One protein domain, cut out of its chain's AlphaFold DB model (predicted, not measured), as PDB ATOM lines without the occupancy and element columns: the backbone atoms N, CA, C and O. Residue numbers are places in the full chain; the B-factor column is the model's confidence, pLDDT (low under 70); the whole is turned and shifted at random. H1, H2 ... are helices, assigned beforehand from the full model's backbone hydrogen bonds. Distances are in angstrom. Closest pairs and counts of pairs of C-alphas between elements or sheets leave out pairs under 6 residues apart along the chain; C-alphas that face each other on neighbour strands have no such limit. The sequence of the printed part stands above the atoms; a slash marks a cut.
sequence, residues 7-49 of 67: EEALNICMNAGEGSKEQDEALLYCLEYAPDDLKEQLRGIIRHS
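Overview. This is residues 7 to 49 of the 67 residues of an uncharacterized protein of Desulfobacterales bacterium (UniProt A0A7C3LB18). Helix H2 lies in the middle of three, with H1 packed closely on it on one side and H3 folded back on another side, where H2 and H3 spread like a narrow V from their linked ends. H1 and H3 stay apart, and the three centres make a triangle. The printed part has 43 residues with three named helices, in the order H1, H2, H3, and no named strand; its class is all helix. It is compact, with a radius of gyration of the C-alphas of 9.4 A, and spans 25 by 22 by 13 A.

Along the chain. H2 is residues 21 to 33, 18.6 A from first to last C-alpha, beginning at C-alpha 21 (36.784, 140.165, 141.521). H1, residues 7 to 15, begins at C-alpha 7 (49.838, 128.575, 144.935) and is 12.0 A long. H3, residues 36 to 48, is 18.5 A long and ends at C-alpha 48 (36.004, 136.632, 159.426).

Arrangement. H1 and H2 touch, with the C-alphas of Cys 13 and Gln 23 closest at 4.5 A. They form a helical hairpin, running opposite ways at a steep tilt of 40 degrees. H2 and H3 form a second helical hairpin, running opposite ways at a shallow tilt of 29 degrees. They touch through residues 27 to 31 of H2 and 39 to 42 of H3 alone; the closest C-alphas, those of Leu 31 and Lys 39, are 5.6 A apart. H1 and H3 are apart. In H1, H2 and H3 every O i to N i+4 pair is within hydrogen-bond range.

Size, cuts and confidence. The two C-alphas farthest apart, those of Gly 17 and Asp 36, are 25.1 A from each other. The printed part has no cut, and the links H1 to H2 and H2 to H3 are tight. The mean pLDDT of the printed part is 80.3; residues 45 to 49, of which 45 to 48 belong to H3, are under 70.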
ATOM      1  N   GLU A   7      49.003 127.552 144.281       87.25
ATOM      2  CA  GLU A   7      49.838 128.575 144.935       87.25
ATOM      3  C   GLU A   7      49.644 129.970 144.327       87.25
ATOM      4  O   GLU A   7      49.622 130.963 145.052       87.25
ATOM      5  N   GLU A   8      49.447 130.052 143.008       87.19
ATOM      6  CA  GLU A   8      49.172 131.312 142.312       87.19
ATOM      7  C   GLU A   8      47.814 131.878 142.742       87.19
ATOM      8  O   GLU A   8      47.716 133.052 143.106       87.19
ATOM      9  N   ALA A   9      46.785 131.029 142.780       88.12
ATOM     10  CA  ALA A   9      45.465 131.406 143.265       88.12
ATOM     11  C   ALA A   9      45.505 131.822 144.744       88.12
ATOM     12  O   ALA A   9      44.946 132.850 145.111       88.12
ATOM     13  N   LEU A  10      46.221 131.097 145.603       86.06
ATOM     14  CA  LEU A  10      46.328 131.444 147.019       86.06
ATOM     15  C   LEU A  10      47.050 132.781 147.213       86.06
ATOM     16  O   LEU A  10      46.605 133.617 147.999       86.06
ATOM     17  N   ASN A  11      48.121 133.019 146.455       87.12
ATOM     18  CA  ASN A  11      48.839 134.285 146.476       87.12
ATOM     19  C   ASN A  11      47.935 135.450 146.046       87.12
ATOM     20  O   ASN A  11      47.929 136.486 146.706       87.12
ATOM     21  N   ILE A  12      47.142 135.279 144.985       86.44
ATOM     22  CA  ILE A  12      46.181 136.296 144.537       86.44
ATOM     23  C   ILE A  12      45.082 136.488 145.584       86.44
ATOM     24  O   ILE A  12      44.798 137.618 145.951       86.44
ATOM     25  N   CYS A  13      44.521 135.419 146.146       85.62
ATOM     26  CA  CYS A  13      43.495 135.492 147.188       85.62
ATOM     27  C   CYS A  13      43.953 136.299 148.418       85.62
ATOM     28  O   CYS A  13      43.159 137.029 149.011       85.62
ATOM     29  N   MET A  14      45.227 136.169 148.799       83.56
ATOM     30  CA  MET A  14      45.807 136.828 149.975       83.56
ATOM     31  C   MET A  14      46.301 138.259 149.706       83.56
ATOM     32  O   MET A  14      46.390 139.044 150.644       83.56
ATOM     33  N   ASN A  15      46.656 138.599 148.460       84.25
ATOM     34  CA  ASN A  15      47.273 139.891 148.119       84.25
ATOM     35  C   ASN A  15      46.392 140.804 147.255       84.25
ATOM     36  O   ASN A  15      46.666 142.000 147.161       84.25
ATOM     37  N   ALA A  16      45.378 140.263 146.579       83.44
ATOM     38  CA  ALA A  16      44.434 141.065 145.817       83.44
ATOM     39  C   ALA A  16      43.613 141.949 146.761       83.44
ATOM     40  O   ALA A  16      43.421 141.630 147.934       83.44
ATOM     41  N   GLY A  17      43.120 143.075 146.238       79.00
ATOM     42  CA  GLY A  17      42.297 143.987 147.027       79.00
ATOM     43  C   GLY A  17      41.073 143.268 147.592       79.00
ATOM     44  O   GLY A  17      40.417 142.511 146.872       79.00
ATOM     45  N   GLU A  18      40.763 143.503 148.864       77.81
ATOM     46  CA  GLU A  18      39.580 142.919 149.498       77.81
ATOM     47  C   GLU A  18      38.305 143.255 148.717       77.81
ATOM     48  O   GLU A  18      38.067 144.406 148.337       77.81
ATOM     49  N   GLY A  19      37.496 142.231 148.439       73.94
ATOM     50  CA  GLY A  19      36.272 142.359 147.646       73.94
ATOM     51  C   GLY A  19      36.509 142.608 146.153       73.94
ATOM     52  O   GLY A  19      35.566 142.908 145.417       73.94
ATOM     53  N   SER A  20      37.754 142.501 145.677       82.00
ATOM     54  CA  SER A  20      38.042 142.514 144.247       82.00
ATOM     55  C   SER A  20      37.571 141.220 143.592       82.00
ATOM     56  O   SER A  20      37.611 140.134 144.170       82.00
ATOM     57  N   LYS A  21      37.175 141.327 142.323       83.69
ATOM     58  CA  LYS A  21      36.784 140.165 141.521       83.69
ATOM     59  C   LYS A  21      37.908 139.122 141.428       83.69
ATOM     60  O   LYS A  21      37.637 137.929 141.399       83.69
ATOM     61  N   GLU A  22      39.159 139.576 141.411       84.62
ATOM     62  CA  GLU A  22      40.341 138.714 141.361       84.62
ATOM     63  C   GLU A  22      40.503 137.887 142.640       84.62
ATOM     64  O   GLU A  22      40.794 136.696 142.552       84.62
ATOM     65  N   GLN A  23      40.248 138.481 143.812       85.38
ATOM     66  CA  GLN A  23      40.229 137.752 145.080       85.38
ATOM     67  C   GLN A  23      39.131 136.681 145.089       85.38
ATOM     68  O   GLN A  23      39.401 135.543 145.460       85.38
ATOM     69  N   ASP A  24      37.920 137.027 144.649       84.31
ATOM     70  CA  ASP A  24      36.765 136.121 144.651       84.31
ATOM     71  C   ASP A  24      36.976 134.929 143.696       84.31
ATOM     72  O   ASP A  24      36.788 133.768 144.068       84.31
ATOM     73  N   GLU A  25      37.475 135.194 142.481       87.06
ATOM     74  CA  GLU A  25      37.834 134.149 141.513       87.06
ATOM     75  C   GLU A  25      38.955 133.241 142.052       87.06
ATOM     76  O   GLU A  25      38.898 132.020 141.879       87.06
ATOM     77  N   ALA A  26      39.955 133.810 142.730       87.19
ATOM     78  CA  ALA A  26      41.077 133.062 143.289       87.19
ATOM     79  C   ALA A  26      40.669 132.214 144.499       87.19
ATOM     80  O   ALA A  26      41.090 131.067 144.634       87.19
ATOM     81  N   LEU A  27      39.789 132.744 145.344       85.31
ATOM     82  CA  LEU A  27      39.199 132.045 146.476       85.31
ATOM     83  C   LEU A  27      38.371 130.838 146.026       85.31
ATOM     84  O   LEU A  27      38.515 129.752 146.588       85.31
ATOM     85  N   LEU A  28      37.545 130.998 144.987       86.94
ATOM     86  CA  LEU A  28      36.771 129.904 144.396       86.94
ATOM     87  C   LEU A  28      37.683 128.796 143.864       86.94
ATOM     88  O   LEU A  28      37.446 127.620 144.142       86.94
ATOM     89  N   TYR A  29      38.760 129.165 143.167       88.00
ATOM     90  CA  TYR A  29      39.753 128.204 142.694       88.00
ATOM     91  C   TYR A  29      40.446 127.487 143.861       88.00
ATOM     92  O   TYR A  29      40.550 126.261 143.874       88.00
ATOM     93  N   CYS A  30      40.852 128.222 144.897       86.25
ATOM     94  CA  CYS A  30      41.424 127.631 146.100       86.25
ATOM     95  C   CYS A  30      40.458 126.645 146.768       86.25
ATOM     96  O   CYS A  30      40.874 125.559 147.148       86.25
ATOM     97  N   LEU A  31      39.163 126.954 146.864       84.12
ATOM     98  CA  LEU A  31      38.164 126.045 147.439       84.12
ATOM     99  C   LEU A  31      37.907 124.795 146.584       84.12
ATOM    100  O   LEU A  31      37.519 123.757 147.127       84.12
ATOM    101  N   GLU A  32      38.118 124.863 145.271       87.31
ATOM    102  CA  GLU A  32      37.993 123.715 144.369       87.31
ATOM    103  C   GLU A  32      39.172 122.744 144.551       87.31
ATOM    104  O   GLU A  32      38.947 121.558 144.810       87.31
ATOM    105  N   TYR A  33      40.409 123.258 144.536       85.12
ATOM    106  CA  TYR A  33      41.638 122.447 144.482       85.12
ATOM    107  C   TYR A  33      42.385 122.267 145.813       85.12
ATOM    108  O   TYR A  33      43.269 121.414 145.887       85.12
ATOM    109  N   ALA A  34      42.069 123.033 146.862       84.00
ATOM    110  CA  ALA A  34      42.711 122.864 148.167       84.00
ATOM    111  C   ALA A  34      42.428 121.477 148.771       84.00
ATOM    112  O   ALA A  34      41.369 120.897 148.525       84.00
ATOM    113  N   PRO A  35      43.312 120.957 149.633       83.31
ATOM    114  CA  PRO A  35      42.963 119.865 150.536       83.31
ATOM    115  C   PRO A  35      41.932 120.326 151.582       83.31
ATOM    116  O   PRO A  35      41.870 121.512 151.908       83.31
ATOM    117  N   ASP A  36      41.128 119.401 152.120       82.06
ATOM    118  CA  ASP A  36      40.021 119.708 153.045       82.06
ATOM    119  C   ASP A  36      40.439 120.582 154.239       82.06
ATOM    120  O   ASP A  36      39.750 121.549 154.555       82.06
ATOM    121  N   ASP A  37      41.619 120.322 154.806       81.06
ATOM    122  CA  ASP A  37      42.204 121.107 155.903       81.06
ATOM    123  C   ASP A  37      42.364 122.599 155.545       81.06
ATOM    124  O   ASP A  37      41.965 123.494 156.291       81.06
ATOM    125  N   LEU A  38      42.852 122.885 154.333       79.31
ATOM    126  CA  LEU A  38      42.989 124.249 153.819       79.31
ATOM    127  C   LEU A  38      41.634 124.869 153.470       79.31
ATOM    128  O   LEU A  38      41.458 126.073 153.638       79.31
ATOM    129  N   LYS A  39      40.654 124.079 153.011       82.81
ATOM    130  CA  LYS A  39      39.297 124.586 152.737       82.81
ATOM    131  C   LYS A  39      38.624 125.083 154.009       82.81
ATOM    132  O   LYS A  39      37.937 126.100 153.958       82.81
ATOM    133  N   GLU A  40      38.804 124.394 155.133       82.00
ATOM    134  CA  GLU A  40      38.275 124.841 156.425       82.00
ATOM    135  C   GLU A  40      38.917 126.159 156.871       82.00
ATOM    136  O   GLU A  40      38.198 127.089 157.244       82.00
ATOM    137  N   GLN A  41      40.238 126.293 156.723       79.75
ATOM    138  CA  GLN A  41      40.956 127.537 157.020       79.75
ATOM    139  C   GLN A  41      40.508 128.696 156.115       79.75
ATOM    140  O   GLN A  41      40.183 129.777 156.605       79.75
ATOM    141  N   LEU A  42      40.403 128.466 154.800       78.38
ATOM    142  CA  LEU A  42      39.928 129.459 153.829       78.38
ATOM    143  C   LEU A  42      38.490 129.893 154.120       78.38
ATOM    144  O   LEU A  42      38.187 131.083 154.104       78.38
ATOM    145  N   ARG A  43      37.599 128.952 154.455       75.06
ATOM    146  CA  ARG A  43      36.229 129.267 154.886       75.06
ATOM    147  C   ARG A  43      36.208 130.098 156.164       75.06
ATOM    148  O   ARG A  43      35.353 130.973 156.278       75.06
ATOM    149  N   GLY A  44      37.133 129.853 157.091       70.00
ATOM    150  CA  GLY A  44      37.333 130.668 158.287       70.00
ATOM    151  C   GLY A  44      37.694 132.116 157.953       70.00
ATOM    152  O   GLY A  44      37.068 133.028 158.485       70.00
ATOM    153  N   ILE A  45      38.613 132.330 157.006       67.88
ATOM    154  CA  ILE A  45      39.011 133.669 156.538       67.88
ATOM    155  C   ILE A  45      37.813 134.409 155.930       67.88
ATOM    156  O   ILE A  45      37.535 135.538 156.320       67.88
ATOM    157  N   ILE A  46      37.027 133.755 155.066       63.84
ATOM    158  CA  ILE A  46      35.818 134.359 154.470       63.84
ATOM    159  C   ILE A  46      34.792 134.733 155.547       63.84
ATOM    160  O   ILE A  46      34.144 135.770 155.460       63.84
ATOM    161  N   ARG A  47      34.623 133.889 156.571       56.91
ATOM    162  CA  ARG A  47      33.669 134.135 157.663       56.91
ATOM    163  C   ARG A  47      34.096 135.292 158.569       56.91
ATOM    164  O   ARG A  47      33.232 135.918 159.173       56.91
ATOM    165  N   HIS A  48      35.401 135.542 158.661       51.50
ATOM    166  CA  HIS A  48      36.004 136.632 159.426       51.50
ATOM    167  C   HIS A  48      36.264 137.903 158.610       51.50
ATOM    168  O   HIS A  48      36.555 138.927 159.219       51.50
ATOM    169  N   SER A  49      36.124 137.874 157.282       47.59
ATOM    170  CA  SER A  49      35.951 139.074 156.459       47.59
ATOM    171  C   SER A  49      34.461 139.405 156.424       47.59
ATOM    172  O   SER A  49      33.736 138.906 155.557       47.59
TER     173      SER A  49